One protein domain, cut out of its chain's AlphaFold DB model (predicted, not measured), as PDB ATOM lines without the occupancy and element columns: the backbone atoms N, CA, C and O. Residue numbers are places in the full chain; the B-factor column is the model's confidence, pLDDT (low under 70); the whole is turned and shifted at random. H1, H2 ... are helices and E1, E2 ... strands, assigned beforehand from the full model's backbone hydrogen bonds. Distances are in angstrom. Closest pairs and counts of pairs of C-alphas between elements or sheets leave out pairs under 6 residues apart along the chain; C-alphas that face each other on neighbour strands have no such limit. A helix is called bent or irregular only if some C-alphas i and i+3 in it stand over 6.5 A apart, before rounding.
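AT A GLANCE: This is residues 221 to 362 of the 376 residues of an uncharacterized protein of Methanosarcinales archaeon (UniProt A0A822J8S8). One long helix, H3, makes the core, with H4 side by side with it and running back, and H1 and H2 packed on its first half. H5 passes near H2 and H3 without touching them and sticks out with residues 352 to 362, while a loop with the short strand E1 lengthens the whole beyond the end of H3. The printed part has 142 residues, with five named helices and one named strand in the order H1, H2, H3, E1, H4, H5; its class is mostly helix. It is only just loose, close to compact, with a radius of gyration of the C-alphas of 17.7 A, and flat, spanning 61 by 43 by 23 A.

HOW THE PARTS SIT: H1, residues 221 to 230, touches residues 234 to 238 of H2, residues 232 to 248, at a steep tilt of 46 degrees; the closest C-alphas, Lys 228 and Ala 235, are 5.0 A apart. H3, residues 258 to 284, is the hub. H2 touches its residues 258 to 269, opposite ways at a steep tilt of 54 degrees, closest at C-alphas 242 and 262, 5.0 A apart. H1 and H3 only just touch, with 3 pairs of C-alphas within 8 A, the closest being Tyr 224 and Val 266, 6.6 A. E1, residues 295 to 297, pairs with no named strand, but residues 287 to 288 pair antiparallel with it. H4, residues 303 to 320, touches H3, opposite ways at a shallow tilt of 24 degrees; the closest C-alphas, Ala 278 and Leu 303, are 6.0 A apart. H5, residues 338 to 362, is near H2 and H3 and apart from H1 and H4. Each O i to N i+4 pair is within hydrogen-bond range in H1, H2, H3 and H4, and 17 of 21 are in H5.

IN THESE COORDINATES: C-alpha 221 begins H1 at (158.629, 149.341, 139.007). H3 is 39.2 A long, H4 25.8 A, H2 24.3 A. H5, 35.5 A, ends at C-alpha 362 (191.201, 142.460, 147.214); it has a kink of 35 degrees near residue 346 and is only just irregular, C-alphas 343 and 346 being 6.8 A apart.

THE WHOLE: The two C-alphas farthest apart, Ser 254 and Glu 291, are 62.1 A apart. The printed part has no cut, and the link from H4 to H5, 17 residues, is long. Mean pLDDT of the printed part is 74.1; 44 residues are under 70, among them 326 to 362.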
ATOM      1  N   ALA A 221     158.375 148.038 139.620       70.88
ATOM      2  CA  ALA A 221     158.629 149.341 139.007       70.88
ATOM      3  C   ALA A 221     159.619 150.204 139.812       70.88
ATOM      4  O   ALA A 221     160.567 150.743 139.241       70.88
ATOM      5  N   ASP A 222     159.445 150.281 141.129       73.62
ATOM      6  CA  ASP A 222     160.323 151.029 142.033       73.62
ATOM      7  C   ASP A 222     161.723 150.404 142.081       73.62
ATOM      8  O   ASP A 222     162.728 151.115 142.074       73.62
ATOM      9  N   ALA A 223     161.808 149.068 142.072       75.31
ATOM     10  CA  ALA A 223     163.077 148.342 142.073       75.31
ATOM     11  C   ALA A 223     163.843 148.588 140.769       75.31
ATOM     12  O   ALA A 223     165.039 148.883 140.788       75.31
ATOM     13  N   TYR A 224     163.136 148.535 139.639       85.12
ATOM     14  CA  TYR A 224     163.694 148.868 138.337       85.12
ATOM     15  C   TYR A 224     164.158 150.329 138.271       85.12
ATOM     16  O   TYR A 224     165.282 150.587 137.846       85.12
ATOM     17  N   TYR A 225     163.358 151.284 138.755       82.00
ATOM     18  CA  TYR A 225     163.738 152.698 138.787       82.00
ATOM     19  C   TYR A 225     164.961 152.946 139.680       82.00
ATOM     20  O   TYR A 225     165.901 153.639 139.283       82.00
ATOM     21  N   PHE A 226     164.994 152.321 140.861       83.19
ATOM     22  CA  PHE A 226     166.149 152.346 141.752       83.19
ATOM     23  C   PHE A 226     167.410 151.837 141.044       83.19
ATOM     24  O   PHE A 226     168.451 152.498 141.091       83.19
ATOM     25  N   TRP A 227     167.328 150.698 140.352       85.31
ATOM     26  CA  TRP A 227     168.465 150.163 139.607       85.31
ATOM     27  C   TRP A 227     168.852 151.044 138.430       85.31
ATOM     28  O   TRP A 227     170.034 151.310 138.261       85.31
ATOM     29  N   LYS A 228     167.900 151.618 137.698       87.50
ATOM     30  CA  LYS A 228     168.202 152.545 136.602       87.50
ATOM     31  C   LYS A 228     169.042 153.738 137.064       87.50
ATOM     32  O   LYS A 228     169.912 154.192 136.330       87.50
ATOM     33  N   GLN A 229     168.826 154.211 138.293       82.31
ATOM     34  CA  GLN A 229     169.602 155.308 138.878       82.31
ATOM     35  C   GLN A 229     170.925 154.881 139.522       82.31
ATOM     36  O   GLN A 229     171.882 155.653 139.520       82.31
ATOM     37  N   LYS A 230     170.955 153.723 140.190       81.75
ATOM     38  CA  LYS A 230     172.060 153.347 141.094       81.75
ATOM     39  C   LYS A 230     172.940 152.220 140.578       81.75
ATOM     40  O   LYS A 230     174.068 152.102 141.043       81.75
ATOM     41  N   LYS A 231     172.411 151.392 139.684       86.50
ATOM     42  CA  LYS A 231     173.044 150.209 139.092       86.50
ATOM     43  C   LYS A 231     172.552 150.041 137.646       86.50
ATOM     44  O   LYS A 231     171.800 149.099 137.368       86.50
ATOM     45  N   PRO A 232     172.865 150.995 136.747       90.44
ATOM     46  CA  PRO A 232     172.321 151.024 135.389       90.44
ATOM     47  C   PRO A 232     172.615 149.741 134.603       90.44
ATOM     48  O   PRO A 232     171.807 149.341 133.775       90.44
ATOM     49  N   GLU A 233     173.708 149.046 134.914       89.38
ATOM     50  CA  GLU A 233     174.047 147.737 134.360       89.38
ATOM     51  C   GLU A 233     173.006 146.656 134.692       89.38
ATOM     52  O   GLU A 233     172.682 145.825 133.846       89.38
ATOM     53  N   ILE A 234     172.421 146.693 135.895       86.75
ATOM     54  CA  ILE A 234     171.342 145.779 136.291       86.75
ATOM     55  C   ILE A 234     170.046 146.153 135.570       86.75
ATOM     56  O   ILE A 234     169.324 145.269 135.118       86.75
ATOM     57  N   ALA A 235     169.746 147.448 135.448       90.75
ATOM     58  CA  ALA A 235     168.560 147.903 134.725       90.75
ATOM     59  C   ALA A 235     168.622 147.540 133.235       90.75
ATOM     60  O   ALA A 235     167.653 147.001 132.714       90.75
ATOM     61  N   HIS A 236     169.774 147.740 132.587       91.56
ATOM     62  CA  HIS A 236     170.002 147.310 131.207       91.56
ATOM     63  C   HIS A 236     169.788 145.803 131.057       91.56
ATOM     64  O   HIS A 236     169.084 145.361 130.160       91.56
ATOM     65  N   PHE A 237     170.318 145.009 131.990       89.75
ATOM     66  CA  PHE A 237     170.112 143.565 131.981       89.75
ATOM     67  C   PHE A 237     168.630 143.164 132.108       89.75
ATOM     68  O   PHE A 237     168.194 142.181 131.511       89.75
ATOM     69  N   ILE A 238     167.842 143.914 132.882       92.62
ATOM     70  CA  ILE A 238     166.390 143.704 132.995       92.62
ATOM     71  C   ILE A 238     165.689 144.026 131.680       92.62
ATOM     72  O   ILE A 238     164.788 143.280 131.291       92.62
ATOM     73  N   ASP A 239     166.091 145.105 131.012       93.06
ATOM     74  CA  ASP A 239     165.551 145.479 129.706       93.06
ATOM     75  C   ASP A 239     165.881 144.416 128.648       93.06
ATOM     76  O   ASP A 239     164.956 143.926 128.001       93.06
ATOM     77  N   ASP A 240     167.137 143.958 128.573       91.38
ATOM     78  CA  ASP A 240     167.572 142.875 127.676       91.38
ATOM     79  C   ASP A 240     166.767 141.586 127.915       91.38
ATOM     80  O   ASP A 240     166.331 140.901 126.986       91.38
ATOM     81  N   LEU A 241     166.549 141.235 129.188       91.88
ATOM     82  CA  LEU A 241     165.800 140.038 129.555       91.88
ATOM     83  C   LEU A 241     164.320 140.165 129.162       91.88
ATOM     84  O   LEU A 241     163.756 139.226 128.598       91.88
ATOM     85  N   ALA A 242     163.696 141.317 129.412       93.44
ATOM     86  CA  ALA A 242     162.311 141.574 129.021       93.44
ATOM     87  C   ALA A 242     162.133 141.578 127.493       93.44
ATOM     88  O   ALA A 242     161.158 141.016 126.988       93.44
ATOM     89  N   GLU A 243     163.088 142.151 126.759       91.94
ATOM     90  CA  GLU A 243     163.136 142.118 125.297       91.94
ATOM     91  C   GLU A 243     163.279 140.681 124.777       91.94
ATOM     92  O   GLU A 243     162.565 140.282 123.859       91.94
ATOM     93  N   SER A 244     164.105 139.849 125.419       91.62
ATOM     94  CA  SER A 244     164.233 138.439 125.034       91.62
ATOM     95  C   SER A 244     162.913 137.663 125.166       91.62
ATOM     96  O   SER A 244     162.582 136.848 124.300       91.62
ATOM     97  N   PHE A 245     162.115 137.950 126.204       93.44
ATOM     98  CA  PHE A 245     160.782 137.364 126.365       93.44
ATOM     99  C   PHE A 245     159.822 137.848 125.284       93.44
ATOM    100  O   PHE A 245     159.097 137.042 124.705       93.44
ATOM    101  N   MET A 246     159.841 139.146 124.986       95.31
ATOM    102  CA  MET A 246     159.024 139.747 123.935       95.31
ATOM    103  C   MET A 246     159.311 139.111 122.569       95.31
ATOM    104  O   MET A 246     158.379 138.689 121.886       95.31
ATOM    105  N   LEU A 247     160.590 138.975 122.204       92.06
ATOM    106  CA  LEU A 247     161.014 138.343 120.954       92.06
ATOM    107  C   LEU A 247     160.562 136.879 120.879       92.06
ATOM    108  O   LEU A 247     160.067 136.437 119.846       92.06
ATOM    109  N   LYS A 248     160.667 136.127 121.985       91.81
ATOM    110  CA  LYS A 248     160.210 134.728 122.047       91.81
ATOM    111  C   LYS A 248     158.695 134.596 121.865       91.81
ATOM    112  O   LYS A 248     158.242 133.605 121.297       91.81
ATOM    113  N   LEU A 249     157.931 135.583 122.329       92.88
ATOM    114  CA  LEU A 249     156.474 135.648 122.184       92.88
ATOM    115  C   LEU A 249     156.019 136.245 120.848       92.88
ATOM    116  O   LEU A 249     154.818 136.274 120.583       92.88
ATOM    117  N   ASN A 250     156.959 136.695 120.008       95.50
ATOM    118  CA  ASN A 250     156.688 137.418 118.769       95.50
ATOM    119  C   ASN A 250     155.768 138.632 119.004       95.50
ATOM    120  O   ASN A 250     154.777 138.834 118.300       95.50
ATOM    121  N   TRP A 251     156.055 139.391 120.063       94.88
ATOM    122  CA  TRP A 251     155.322 140.603 120.424       94.88
ATOM    123  C   TRP A 251     156.029 141.852 119.907       94.88
ATOM    124  O   TRP A 251     157.253 141.919 119.869       94.88
ATOM    125  N   GLU A 252     155.240 142.866 119.563       95.69
ATOM    126  CA  GLU A 252     155.749 144.201 119.252       95.69
ATOM    127  C   GLU A 252     156.166 144.947 120.538       95.69
ATOM    128  O   GLU A 252     155.524 144.766 121.580       95.69
ATOM    129  N   PRO A 253     157.152 145.866 120.493       94.25
ATOM    130  CA  PRO A 253     157.574 146.656 121.660       94.25
ATOM    131  C   PRO A 253     156.470 147.499 122.314       94.25
ATOM    132  O   PRO A 253     156.587 147.890 123.475       94.25
ATOM    133  N   SER A 254     155.393 147.793 121.584       91.88
ATOM    134  CA  SER A 254     154.223 148.535 122.065       91.88
ATOM    135  C   SER A 254     153.147 147.646 122.705       91.88
ATOM    136  O   SER A 254     152.089 148.145 123.090       91.88
ATOM    137  N   HIS A 255     153.384 146.336 122.823       94.62
ATOM    138  CA  HIS A 255     152.396 145.404 123.352       94.62
ATOM    139  C   HIS A 255     151.982 145.777 124.788       94.62
ATOM    140  O   HIS A 255     152.819 146.033 125.655       94.62
ATOM    141  N   ILE A 256     150.674 145.754 125.077       91.38
ATOM    142  CA  ILE A 256     150.105 146.217 126.361       91.38
ATOM    143  C   ILE A 256     150.649 145.467 127.590       91.38
ATOM    144  O   ILE A 256     150.533 145.939 128.718       91.38
ATOM    145  N   LEU A 257     151.238 144.286 127.377       91.31
ATOM    146  CA  LEU A 257     151.799 143.433 128.424       91.31
ATOM    147  C   LEU A 257     153.317 143.566 128.591       91.31
ATOM    148  O   LEU A 257     153.898 142.818 129.374       91.31
ATOM    149  N   MET A 258     153.973 144.502 127.903       91.00
ATOM    150  CA  MET A 258     155.425 144.684 128.025       91.00
ATOM    151  C   MET A 258     155.870 145.014 129.452       91.00
ATOM    152  O   MET A 258     156.912 144.538 129.905       91.00
ATOM    153  N   ASN A 259     155.057 145.761 130.202       87.19
ATOM    154  CA  ASN A 259     155.345 146.045 131.608       87.19
ATOM    155  C   ASN A 259     155.327 144.777 132.472       87.19
ATOM    156  O   ASN A 259     156.143 144.654 133.381       87.19
ATOM    157  N   GLU A 260     154.481 143.794 132.151       90.00
ATOM    158  CA  GLU A 260     154.468 142.511 132.863       90.00
ATOM    159  C   GLU A 260     155.728 141.687 132.578       90.00
ATOM    160  O   GLU A 260     156.288 141.092 133.501       90.00
ATOM    161  N   LEU A 261     156.227 141.690 131.335       90.31
ATOM    162  CA  LEU A 261     157.495 141.033 130.998       90.31
ATOM    163  C   LEU A 261     158.671 141.683 131.733       90.31
ATOM    164  O   LEU A 261     159.499 140.975 132.308       90.31
ATOM    165  N   ARG A 262     158.700 143.021 131.808       91.06
ATOM    166  CA  ARG A 262     159.675 143.751 132.635       91.06
ATOM    167  C   ARG A 262     159.555 143.385 134.110       91.06
ATOM    168  O   ARG A 262     160.569 143.177 134.765       91.06
ATOM    169  N   TYR A 263     158.345 143.242 134.644       90.31
ATOM    170  CA  TYR A 263     158.155 142.822 136.034       90.31
ATOM    171  C   TYR A 263     158.638 141.399 136.291       90.31
ATOM    172  O   TYR A 263     159.247 141.148 137.332       90.31
ATOM    173  N   ILE A 264     158.414 140.471 135.361       90.12
ATOM    174  CA  ILE A 264     158.978 139.119 135.444       90.12
ATOM    175  C   ILE A 264     160.509 139.188 135.423       90.12
ATOM    176  O   ILE A 264     161.150 138.570 136.272       90.12
ATOM    177  N   ALA A 265     161.096 139.991 134.534       91.44
ATOM    178  CA  ALA A 265     162.540 140.189 134.466       91.44
ATOM    179  C   ALA A 265     163.113 140.769 135.776       91.44
ATOM    180  O   ALA A 265     164.067 140.215 136.325       91.44
ATOM    181  N   VAL A 266     162.484 141.802 136.352       89.44
ATOM    182  CA  VAL A 266     162.839 142.359 137.673       89.44
ATOM    183  C   VAL A 266     162.802 141.282 138.753       89.44
ATOM    184  O   VAL A 266     163.730 141.180 139.557       89.44
ATOM    185  N   GLN A 267     161.746 140.463 138.778       87.88
ATOM    186  CA  GLN A 267     161.628 139.365 139.731       87.88
ATOM    187  C   GLN A 267     162.801 138.390 139.548       87.88
ATOM    188  O   GLN A 267     163.555 138.157 140.492       87.88
ATOM    189  N   MET A 268     163.051 137.900 138.338       88.38
ATOM    190  CA  MET A 268     164.149 136.964 138.066       88.38
ATOM    191  C   MET A 268     165.524 137.507 138.471       88.38
ATOM    192  O   MET A 268     166.316 136.798 139.095       88.38
ATOM    193  N   VAL A 269     165.796 138.781 138.194       86.56
ATOM    194  CA  VAL A 269     167.037 139.436 138.619       86.56
ATOM    195  C   VAL A 269     167.116 139.539 140.141       86.56
ATOM    196  O   VAL A 269     168.132 139.164 140.724       86.56
ATOM    197  N   THR A 270     166.031 139.947 140.804       84.31
ATOM    198  CA  THR A 270     165.948 139.992 142.275       84.31
ATOM    199  C   THR A 270     166.244 138.623 142.883       84.31
ATOM    200  O   THR A 270     167.050 138.512 143.807       84.31
ATOM    201  N   ARG A 271     165.637 137.565 142.336       86.69
ATOM    202  CA  ARG A 271     165.853 136.176 142.748       86.69
ATOM    203  C   ARG A 271     167.321 135.792 142.660       86.69
ATOM    204  O   ARG A 271     167.862 135.254 143.622       86.69
ATOM    205  N   ASN A 272     167.974 136.084 141.538       81.38
ATOM    206  CA  ASN A 272     169.384 135.751 141.338       81.38
ATOM    207  C   ASN A 272     170.295 136.507 142.311       81.38
ATOM    208  O   ASN A 272     171.194 135.908 142.898       81.38
ATOM    209  N   LEU A 273     170.012 137.785 142.571       81.25
ATOM    210  CA  LEU A 273     170.736 138.563 143.580       81.25
ATOM    211  C   LEU A 273     170.538 137.996 144.995       81.25
ATOM    212  O   LEU A 273     171.502 137.892 145.756       81.25
ATOM    213  N   MET A 274     169.315 137.586 145.353       75.62
ATOM    214  CA  MET A 274     169.038 136.927 146.637       75.62
ATOM    215  C   MET A 274     169.766 135.588 146.758       75.62
ATOM    216  O   MET A 274     170.318 135.296 147.815       75.62
ATOM    217  N   HIS A 275     169.790 134.796 145.687       77.56
ATOM    218  CA  HIS A 275     170.472 133.507 145.651       77.56
ATOM    219  C   HIS A 275     171.984 133.659 145.827       77.56
ATOM    220  O   HIS A 275     172.559 132.991 146.681       77.56
ATOM    221  N   ASN A 276     172.611 134.606 145.123       73.88
ATOM    222  CA  ASN A 276     174.031 134.916 145.303       73.88
ATOM    223  C   ASN A 276     174.339 135.332 146.748       73.88
ATOM    224  O   ASN A 276     175.318 134.872 147.329       73.88
ATOM    225  N   LYS A 277     173.480 136.163 147.356       75.56
ATOM    226  CA  LYS A 277     173.641 136.590 148.753       75.56
ATOM    227  C   LYS A 277     173.467 135.433 149.741       75.56
ATOM    228  O   LYS A 277     174.195 135.375 150.728       75.56
ATOM    229  N   ALA A 278     172.521 134.529 149.483       72.62
ATOM    230  CA  ALA A 278     172.312 133.328 150.288       72.62
ATOM    231  C   ALA A 278     173.534 132.402 150.216       72.62
ATOM    232  O   ALA A 278     174.055 132.023 151.256       72.62
ATOM    233  N   ILE A 279     174.048 132.142 149.009       69.00
ATOM    234  CA  ILE A 279     175.267 131.356 148.792       69.00
ATOM    235  C   ILE A 279     176.468 131.993 149.502       69.00
ATOM    236  O   ILE A 279     177.201 131.302 150.202       69.00
ATOM    237  N   GLU A 280     176.673 133.307 149.362       74.00
ATOM    238  CA  GLU A 280     177.782 134.004 150.028       74.00
ATOM    239  C   GLU A 280     177.704 133.851 151.558       74.00
ATOM    240  O   GLU A 280     178.721 133.645 152.220       74.00
ATOM    241  N   ALA A 281     176.497 133.917 152.123       73.12
ATOM    242  CA  ALA A 281     176.272 133.722 153.549       73.12
ATOM    243  C   ALA A 281     176.437 132.254 153.988       73.12
ATOM    244  O   ALA A 281     176.992 132.005 155.057       73.12
ATOM    245  N   ASP A 282     176.022 131.287 153.165       69.94
ATOM    246  CA  ASP A 282     176.236 129.853 153.407       69.94
ATOM    247  C   ASP A 282     177.730 129.516 153.429       69.94
ATOM    248  O   ASP A 282     178.190 128.829 154.336       69.94
ATOM    249  N   PHE A 283     178.517 130.064 152.495       69.94
ATOM    250  CA  PHE A 283     179.974 129.905 152.503       69.94
ATOM    251  C   PHE A 283     180.623 130.559 153.724       69.94
ATOM    252  O   PHE A 283     181.510 129.966 154.330       69.94
ATOM    253  N   LYS A 284     180.174 131.756 154.122       75.88
ATOM    254  CA  LYS A 284     180.684 132.445 155.322       75.88
ATOM    255  C   LYS A 284     180.327 131.738 156.631       75.88
ATOM    256  O   LYS A 284     181.037 131.904 157.615       75.88
ATOM    257  N   SER A 285     179.222 130.997 156.655       72.19
ATOM    258  CA  SER A 285     178.736 130.268 157.834       72.19
ATOM    259  C   SER A 285     179.053 128.773 157.802       72.19
ATOM    260  O   SER A 285     178.590 128.029 158.671       72.19
ATOM    261  N   ALA A 286     179.842 128.333 156.818       78.62
ATOM    262  CA  ALA A 286     180.300 126.963 156.712       78.62
ATOM    263  C   ALA A 286     181.079 126.569 157.975       78.62
ATOM    264  O   ALA A 286     181.938 127.306 158.462       78.62
ATOM    265  N   ILE A 287     180.762 125.397 158.525       76.25
ATOM    266  CA  ILE A 287     181.490 124.848 159.668       76.25
ATOM    267  C   ILE A 287     182.691 124.092 159.110       76.25
ATOM    268  O   ILE A 287     182.527 123.159 158.320       76.25
ATOM    269  N   HIS A 288     183.885 124.503 159.526       83.25
ATOM    270  CA  HIS A 288     185.142 123.877 159.133       83.25
ATOM    271  C   HIS A 288     185.629 122.922 160.224       83.25
ATOM    272  O   HIS A 288     185.562 123.235 161.413       83.25
ATOM    273  N   GLU A 289     186.129 121.759 159.820       69.06
ATOM    274  CA  GLU A 289     186.847 120.848 160.702       69.06
ATOM    275  C   GLU A 289     188.132 121.534 161.194       69.06
ATOM    276  O   GLU A 289     188.921 121.985 160.357       69.06
ATOM    277  N   PRO A 290     188.377 121.620 162.514       78.62
ATOM    278  CA  PRO A 290     189.506 122.382 163.051       78.62
ATOM    279  C   PRO A 290     190.870 121.893 162.558       78.62
ATOM    280  O   PRO A 290     191.784 122.691 162.382       78.62
ATOM    281  N   GLU A 291     191.008 120.584 162.338       81.56
ATOM    282  CA  GLU A 291     192.291 119.954 162.018       81.56
ATOM    283  C   GLU A 291     192.634 120.027 160.527       81.56
ATOM    284  O   GLU A 291     193.796 120.186 160.161       81.56
ATOM    285  N   THR A 292     191.632 119.916 159.652       87.50
ATOM    286  CA  THR A 292     191.846 119.813 158.200       87.50
ATOM    287  C   THR A 292     191.412 121.063 157.436       87.50
ATOM    288  O   THR A 292     191.720 121.191 156.251       87.50
ATOM    289  N   GLY A 293     190.652 121.961 158.075       83.50
ATOM    290  CA  GLY A 293     190.012 123.115 157.442       83.50
ATOM    291  C   GLY A 293     188.899 122.746 156.452       83.50
ATOM    292  O   GLY A 293     188.336 123.633 155.802       83.50
ATOM    293  N   LYS A 294     188.561 121.458 156.304       79.38
ATOM    294  CA  LYS A 294     187.522 121.004 155.374       79.38
ATOM    295  C   LYS A 294     186.142 121.401 155.877       79.38
ATOM    296  O   LYS A 294     185.860 121.331 157.068       79.38
ATOM    297  N   ILE A 295     185.265 121.786 154.956       75.06
ATOM    298  CA  ILE A 295     183.870 122.082 155.283       75.06
ATOM    299  C   ILE A 295     183.167 120.771 155.648       75.06
ATOM    300  O   ILE A 295     183.105 119.858 154.826       75.06
ATOM    301  N   VAL A 296     182.633 120.687 156.867       71.50
ATOM    302  CA  VAL A 296     181.925 119.502 157.384       71.50
ATOM    303  C   VAL A 296     180.412 119.677 157.416       71.50
ATOM    304  O   VAL A 296     179.684 118.689 157.387       71.50
ATOM    305  N   ALA A 297     179.921 120.918 157.442       71.00
ATOM    306  CA  ALA A 297     178.494 121.199 157.372       71.00
ATOM    307  C   ALA A 297     178.209 122.590 156.797       71.00
ATOM    308  O   ALA A 297     178.921 123.556 157.082       71.00
ATOM    309  N   PHE A 298     177.108 122.685 156.052       67.94
ATOM    310  CA  PHE A 298     176.489 123.949 155.668       67.94
ATOM    311  C   PHE A 298     175.214 124.148 156.477       67.94
ATOM    312  O   PHE A 298     174.391 123.237 156.597       67.94
ATOM    313  N   LYS A 299     175.023 125.357 157.002       67.56
ATOM    314  CA  LYS A 299     173.745 125.772 157.572       67.56
ATOM    315  C   LYS A 299     173.003 126.586 156.522       67.56
ATOM    316  O   LYS A 299     173.317 127.751 156.338       67.56
ATOM    317  N   ALA A 300     172.024 125.965 155.868       68.00
ATOM    318  CA  ALA A 300     171.230 126.585 154.813       68.00
ATOM    319  C   ALA A 300     170.667 127.959 155.231       68.00
ATOM    320  O   ALA A 300     169.985 128.082 156.256       68.00
ATOM    321  N   HIS A 301     170.930 128.988 154.425       74.81
ATOM    322  CA  HIS A 301     170.480 130.345 154.695       74.81
ATOM    323  C   HIS A 301     168.952 130.430 154.650       74.81
ATOM    324  O   HIS A 301     168.304 129.929 153.730       74.81
ATOM    325  N   PHE A 302     168.355 131.184 155.578       72.56
ATOM    326  CA  PHE A 302     166.896 131.372 155.670       72.56
ATOM    327  C   PHE A 302     166.256 131.995 154.413       72.56
ATOM    328  O   PHE A 302     165.036 132.012 154.267       72.56
ATOM    329  N   LEU A 303     167.067 132.549 153.505       70.25
ATOM    330  CA  LEU A 303     166.590 133.089 152.231       70.25
ATOM    331  C   LEU A 303     166.256 131.994 151.213       70.25
ATOM    332  O   LEU A 303     165.494 132.280 150.295       70.25
ATOM    333  N   LEU A 304     166.772 130.770 151.361       73.12
ATOM    334  CA  LEU A 304     166.532 129.689 150.399       73.12
ATOM    335  C   LEU A 304     165.044 129.321 150.298       73.12
ATOM    336  O   LEU A 304     164.539 129.185 149.190       73.12
ATOM    337  N   ASP A 305     164.314 129.291 151.415       73.31
ATOM    338  CA  ASP A 305     162.858 129.049 151.429       73.31
ATOM    339  C   ASP A 305     162.052 130.184 150.757       73.31
ATOM    340  O   ASP A 305     161.049 129.985 150.064       73.31
ATOM    341  N   LYS A 306     162.541 131.422 150.885       74.19
ATOM    342  CA  LYS A 306     161.957 132.565 150.172       74.19
ATOM    343  C   LYS A 306     162.242 132.483 148.675       74.19
ATOM    344  O   LYS A 306     161.362 132.824 147.890       74.19
ATOM    345  N   ILE A 307     163.436 132.031 148.285       78.06
ATOM    346  CA  ILE A 307     163.840 131.862 146.884       78.06
ATOM    347  C   ILE A 307     162.990 130.788 146.200       78.06
ATOM    348  O   ILE A 307     162.489 131.048 145.111       78.06
ATOM    349  N   THR A 308     162.746 129.638 146.833       75.12
ATOM    350  CA  THR A 308     161.920 128.561 146.250       75.12
ATOM    351  C   THR A 308     160.473 129.002 146.023       75.12
ATOM    352  O   THR A 308     159.910 128.779 144.951       75.12
ATOM    353  N   THR A 309     159.879 129.706 146.991       77.44
ATOM    354  CA  THR A 309     158.537 130.295 146.836       77.44
ATOM    355  C   THR A 309     158.501 131.303 145.685       77.44
ATOM    356  O   THR A 309     157.518 131.396 144.946       77.44
ATOM    357  N   PHE A 310     159.574 132.077 145.532       78.69
ATOM    358  CA  PHE A 310     159.702 133.077 144.483       78.69
ATOM    359  C   PHE A 310     159.868 132.435 143.097       78.69
ATOM    360  O   PHE A 310     159.226 132.873 142.141       78.69
ATOM    361  N   ASP A 311     160.630 131.344 143.009       82.44
ATOM    362  CA  ASP A 311     160.792 130.536 141.799       82.44
ATOM    363  C   ASP A 311     159.468 129.954 141.320       82.44
ATOM    364  O   ASP A 311     159.136 130.101 140.146       82.44
ATOM    365  N   ALA A 312     158.667 129.380 142.220       81.19
ATOM    366  CA  ALA A 312     157.359 128.833 141.863       81.19
ATOM    367  C   ALA A 312     156.440 129.897 141.234       81.19
ATOM    368  O   ALA A 312     155.735 129.624 140.262       81.19
ATOM    369  N   ARG A 313     156.476 131.140 141.737       82.06
ATOM    370  CA  ARG A 313     155.689 132.252 141.174       82.06
ATOM    371  C   ARG A 313     156.205 132.704 139.813       82.06
ATOM    372  O   ARG A 313     155.401 132.926 138.912       82.06
ATOM    373  N   ILE A 314     157.525 132.845 139.660       87.06
ATOM    374  CA  ILE A 314     158.142 133.173 138.367       87.06
ATOM    375  C   ILE A 314     157.779 132.097 137.343       87.06
ATOM    376  O   ILE A 314     157.338 132.428 136.247       87.06
ATOM    377  N   GLN A 315     157.908 130.819 137.708       86.00
ATOM    378  CA  GLN A 315     157.570 129.698 136.837       86.00
ATOM    379  C   GLN A 315     156.088 129.701 136.459       86.00
ATOM    380  O   GLN A 315     155.763 129.575 135.283       86.00
ATOM    381  N   GLN A 316     155.178 129.909 137.412       86.44
ATOM    382  CA  GLN A 316     153.754 129.977 137.087       86.44
ATOM    383  C   GLN A 316     153.464 131.101 136.085       86.44
ATOM    384  O   GLN A 316     152.788 130.869 135.089       86.44
ATOM    385  N   LYS A 317     154.049 132.285 136.275       88.50
ATOM    386  CA  LYS A 317     153.892 133.383 135.318       88.50
ATOM    387  C   LYS A 317     154.474 133.059 133.953       88.50
ATOM    388  O   LYS A 317     153.801 133.231 132.950       88.50
ATOM    389  N   LEU A 318     155.719 132.597 133.893       89.06
ATOM    390  CA  LEU A 318     156.345 132.231 132.625       89.06
ATOM    391  C   LEU A 318     155.492 131.186 131.883       89.06
ATOM    392  O   LEU A 318     155.345 131.270 130.667       89.06
ATOM    393  N   LYS A 319     154.856 130.260 132.607       88.56
ATOM    394  CA  LYS A 319     153.888 129.310 132.049       88.56
ATOM    395  C   LYS A 319     152.624 130.002 131.532       88.56
ATOM    396  O   LYS A 319     152.216 129.712 130.413       88.56
ATOM    397  N   ASP A 320     152.048 130.934 132.288       88.69
ATOM    398  CA  ASP A 320     150.863 131.704 131.877       88.69
ATOM    399  C   ASP A 320     151.119 132.544 130.612       88.69
ATOM    400  O   ASP A 320     150.215 132.747 129.802       88.69
ATOM    401  N   PHE A 321     152.359 133.001 130.412       89.19
ATOM    402  CA  PHE A 321     152.789 133.702 129.199       89.19
ATOM    403  C   PHE A 321     153.152 132.759 128.040       89.19
ATOM    404  O   PHE A 321     153.407 133.240 126.945       89.19
ATOM    405  N   GLY A 322     153.191 131.437 128.242       90.69
ATOM    406  CA  GLY A 322     153.651 130.484 127.225       90.69
ATOM    407  C   GLY A 322     155.170 130.498 126.994       90.69
ATOM    408  O   GLY A 322     155.648 129.968 125.996       90.69
ATOM    409  N   LEU A 323     155.935 131.090 127.916       87.94
ATOM    410  CA  LEU A 323     157.405 131.112 127.914       87.94
ATOM    411  C   LEU A 323     158.019 129.847 128.533       87.94
ATOM    412  O   LEU A 323     159.212 129.598 128.378       87.94
ATOM    413  N   LEU A 324     157.212 129.061 129.246       88.06
ATOM    414  CA  LEU A 324     157.579 127.756 129.782       88.06
ATOM    415  C   LEU A 324     156.784 126.663 129.079       88.06
ATOM    416  O   LEU A 324     155.563 126.579 129.230       88.06
ATOM    417  N   VAL A 325     157.490 125.782 128.376       74.75
ATOM    418  CA  VAL A 325     156.922 124.504 127.947       74.75
ATOM    419  C   VAL A 325     156.844 123.603 129.185       74.75
ATOM    420  O   VAL A 325     157.834 123.507 129.917       74.75
ATOM    421  N   PRO A 326     155.694 122.966 129.477       65.31
ATOM    422  CA  PRO A 326     155.616 121.998 130.562       65.31
ATOM    423  C   PRO A 326     156.680 120.913 130.354       65.31
ATOM    424  O   PRO A 326     156.841 120.470 129.214       65.31
ATOM    425  N   PRO A 327     157.379 120.467 131.413       58.09
ATOM    426  CA  PRO A 327     158.324 119.370 131.279       58.09
ATOM    427  C   PRO A 327     157.611 118.178 130.638       58.09
ATOM    428  O   PRO A 327     156.467 117.848 130.980       58.09
ATOM    429  N   SER A 328     158.274 117.549 129.670       57.12
ATOM    430  CA  SER A 328     157.799 116.271 129.142       57.12
ATOM    431  C   SER A 328     157.673 115.280 130.310       57.12
ATOM    432  O   SER A 328     158.391 115.402 131.300       57.12
ATOM    433  N   ARG A 329     156.758 114.299 130.239       57.28
ATOM    434  CA  ARG A 329     156.456 113.355 131.350       57.28
ATOM    435  C   ARG A 329     157.677 112.613 131.934       57.28
ATOM    436  O   ARG A 329     157.533 111.914 132.929       57.28
ATOM    437  N   THR A 330     158.837 112.722 131.301       59.28
ATOM    438  CA  THR A 330     160.105 112.097 131.674       59.28
ATOM    439  C   THR A 330     161.079 113.023 132.412       59.28
ATOM    440  O   THR A 330     162.125 112.548 132.842       59.28
ATOM    441  N   GLU A 331     160.784 114.318 132.563       55.06
ATOM    442  CA  GLU A 331     161.677 115.289 133.210       55.06
ATOM    443  C   GLU A 331     161.223 115.651 134.633       55.06
ATOM    444  O   GLU A 331     160.031 115.704 134.933       55.06
ATOM    445  N   ASP A 332     162.198 115.890 135.515       56.56
ATOM    446  CA  ASP A 332     161.974 116.306 136.903       56.56
ATOM    447  C   ASP A 332     161.175 117.627 136.944       56.56
ATOM    448  O   ASP A 332     161.635 118.627 136.383       56.56
ATOM    449  N   PRO A 333     160.004 117.671 137.610       53.62
ATOM    450  CA  PRO A 333     159.156 118.861 137.677       53.62
ATOM    451  C   PRO A 333     159.809 120.063 138.378       53.62
ATOM    452  O   PRO A 333     159.305 121.178 138.248       53.62
ATOM    453  N   HIS A 334     160.914 119.871 139.106       55.81
ATOM    454  CA  HIS A 334     161.683 120.951 139.729       55.81
ATOM    455  C   HIS A 334     162.852 121.450 138.871       55.81
ATOM    456  O   HIS A 334     163.493 122.447 139.217       55.81
ATOM    457  N   ARG A 335     163.135 120.793 137.741       51.28
ATOM    458  CA  ARG A 335     164.201 121.192 136.825       51.28
ATOM    459  C   ARG A 335     163.698 122.302 135.905       51.28
ATOM    460  O   ARG A 335     162.718 122.137 135.185       51.28
ATOM    461  N   ILE A 336     164.381 123.448 135.917       53.34
ATOM    462  CA  ILE A 336     164.127 124.518 134.944       53.34
ATOM    463  C   ILE A 336     164.420 123.965 133.539       53.34
ATOM    464  O   ILE A 336     165.491 123.381 133.353       53.34
ATOM    465  N   PRO A 337     163.508 124.120 132.558       53.12
ATOM    466  CA  PRO A 337     163.734 123.624 131.205       53.12
ATOM    467  C   PRO A 337     165.040 124.161 130.617       53.12
ATOM    468  O   PRO A 337     165.364 125.339 130.774       53.12
ATOM    469  N   ILE A 338     165.764 123.302 129.896       46.31
ATOM    470  CA  ILE A 338     167.080 123.593 129.291       46.31
ATOM    471  C   ILE A 338     167.041 124.869 128.422       46.31
ATOM    472  O   ILE A 338     168.003 125.633 128.357       46.31
ATOM    473  N   GLU A 339     165.895 125.157 127.804       47.09
ATOM    474  CA  GLU A 339     165.666 126.351 126.981       47.09
ATOM    475  C   GLU A 339     165.695 127.665 127.787       47.09
ATOM    476  O   GLU A 339     166.151 128.693 127.283       47.09
ATOM    477  N   LEU A 340     165.283 127.641 129.059       53.56
ATOM    478  CA  LEU A 340     165.443 128.768 129.987       53.56
ATOM    479  C   LEU A 340     166.837 128.819 130.601       53.56
ATOM    480  O   LEU A 340     167.326 129.902 130.908       53.56
ATOM    481  N   GLU A 341     167.503 127.675 130.726       53.81
ATOM    482  CA  GLU A 341     168.912 127.604 131.116       53.81
ATOM    483  C   GLU A 341     169.801 128.371 130.119       53.81
ATOM    484  O   GLU A 341     170.724 129.087 130.519       53.81
ATOM    485  N   LEU A 342     169.458 128.320 128.824       45.06
ATOM    486  CA  LEU A 342     170.104 129.108 127.771       45.06
ATOM    487  C   LEU A 342     169.817 130.614 127.899       45.06
ATOM    488  O   LEU A 342     170.748 131.415 127.768       45.06
ATOM    489  N   LEU A 343     168.585 131.000 128.250       49.72
ATOM    490  CA  LEU A 343     168.221 132.387 128.592       49.72
ATOM    491  C   LEU A 343     168.871 132.870 129.907       49.72
ATOM    492  O   LEU A 343     168.979 134.071 130.137       49.72
ATOM    493  N   TRP A 344     169.355 131.959 130.758       55.31
ATOM    494  CA  TRP A 344     170.092 132.260 131.994       55.31
ATOM    495  C   TRP A 344     171.610 132.350 131.821       55.31
ATOM    496  O   TRP A 344     172.303 132.867 132.699       55.31
ATOM    497  N   THR A 345     172.162 131.912 130.692       47.75
ATOM    498  CA  THR A 345     173.597 132.050 130.384       47.75
ATOM    499  C   THR A 345     174.121 133.497 130.498       47.75
ATOM    500  O   THR A 345     175.215 133.685 131.036       47.75
ATOM    501  N   PRO A 346     173.369 134.542 130.086       43.38
ATOM    502  CA  PRO A 346     173.733 135.942 130.314       43.38
ATOM    503  C   PRO A 346     173.882 136.327 131.798       43.38
ATOM    504  O   PRO A 346     174.776 137.100 132.138       43.38
ATOM    505  N   VAL A 347     173.098 135.729 132.708       45.72
ATOM    506  CA  VAL A 347     173.191 135.972 134.166       45.72
ATOM    507  C   VAL A 347     174.568 135.563 134.703       45.72
ATOM    508  O   VAL A 347     175.137 136.240 135.560       45.72
ATOM    509  N   LYS A 348     175.170 134.501 134.148       47.09
ATOM    510  CA  LYS A 348     176.537 134.088 134.505       47.09
ATOM    511  C   LYS A 348     177.579 135.158 134.140       47.09
ATOM    512  O   LYS A 348     178.590 135.259 134.833       47.09
ATOM    513  N   LYS A 349     177.336 135.988 133.113       45.44
ATOM    514  CA  LYS A 349     178.217 137.121 132.763       45.44
ATOM    515  C   LYS A 349     178.107 138.272 133.764       45.44
ATOM    516  O   LYS A 349     179.141 138.811 134.139       45.44
ATOM    517  N   VAL A 350     176.907 138.599 134.257       45.91
ATOM    518  CA  VAL A 350     176.721 139.600 135.331       45.91
ATOM    519  C   VAL A 350     177.429 139.151 136.615       45.91
ATOM    520  O   VAL A 350     178.160 139.929 137.227       45.91
ATOM    521  N   ASN A 351     177.326 137.863 136.959       45.06
ATOM    522  CA  ASN A 351     178.067 137.272 138.078       45.06
ATOM    523  C   ASN A 351     179.594 137.355 137.880       45.06
ATOM    524  O   ASN A 351     180.327 137.604 138.832       45.06
ATOM    525  N   ALA A 352     180.093 137.193 136.649       41.69
ATOM    526  CA  ALA A 352     181.519 137.334 136.353       41.69
ATOM    527  C   ALA A 352     182.023 138.786 136.469       41.69
ATOM    528  O   ALA A 352     183.194 138.988 136.795       41.69
ATOM    529  N   ILE A 353     181.166 139.786 136.224       41.56
ATOM    530  CA  ILE A 353     181.496 141.213 136.373       41.56
ATOM    531  C   ILE A 353     181.648 141.576 137.860       41.56
ATOM    532  O   ILE A 353     182.660 142.169 138.227       41.56
ATOM    533  N   ASP A 354     180.715 141.155 138.723       40.22
ATOM    534  CA  ASP A 354     180.755 141.452 140.169       40.22
ATOM    535  C   ASP A 354     181.894 140.686 140.885       40.22
ATOM    536  O   ASP A 354     182.609 141.234 141.725       40.22
ATOM    537  N   VAL A 355     182.162 139.436 140.477       37.22
ATOM    538  CA  VAL A 355     183.299 138.651 140.997       37.22
ATOM    539  C   VAL A 355     184.646 139.238 140.553       37.22
ATOM    540  O   VAL A 355     185.544 139.373 141.382       37.22
ATOM    541  N   LYS A 356     184.809 139.651 139.285       33.88
ATOM    542  CA  LYS A 356     186.051 140.307 138.829       33.88
ATOM    543  C   LYS A 356     186.280 141.663 139.500       33.88
ATOM    544  O   LYS A 356     187.425 141.970 139.822       33.88
ATOM    545  N   ALA A 357     185.224 142.444 139.732       36.31
ATOM    546  CA  ALA A 357     185.319 143.730 140.422       36.31
ATOM    547  C   ALA A 357     185.801 143.574 141.877       36.31
ATOM    548  O   ALA A 357     186.653 144.344 142.319       36.31
ATOM    549  N   ARG A 358     185.339 142.538 142.598       37.81
ATOM    550  CA  ARG A 358     185.810 142.238 143.965       37.81
ATOM    551  C   ARG A 358     187.238 141.693 144.004       37.81
ATOM    552  O   ARG A 358     188.012 142.141 144.840       37.81
ATOM    553  N   VAL A 359     187.617 140.800 143.083       36.38
ATOM    554  CA  VAL A 359     188.991 140.256 143.017       36.38
ATOM    555  C   VAL A 359     190.024 141.361 142.744       36.38
ATOM    556  O   VAL A 359     191.109 141.339 143.321       36.38
ATOM    557  N   PHE A 360     189.679 142.370 141.935       35.00
ATOM    558  CA  PHE A 360     190.543 143.534 141.697       35.00
ATOM    559  C   PHE A 360     190.687 144.459 142.918       35.00
ATOM    560  O   PHE A 360     191.720 145.112 143.057       35.00
ATOM    561  N   GLN A 361     189.684 144.514 143.799       40.34
ATOM    562  CA  GLN A 361     189.744 145.299 145.040       40.34
ATOM    563  C   GLN A 361     190.512 144.580 146.152       40.34
ATOM    564  O   GLN A 361     191.224 145.231 146.905       40.34
ATOM    565  N   THR A 362     190.438 143.249 146.228       42.31
ATOM    566  CA  THR A 362     191.201 142.460 147.214       42.31
ATOM    567  C   THR A 362     192.644 142.170 146.791       42.31
ATOM    568  O   THR A 362     193.420 141.673 147.595       42.31
TER     569      THR A 362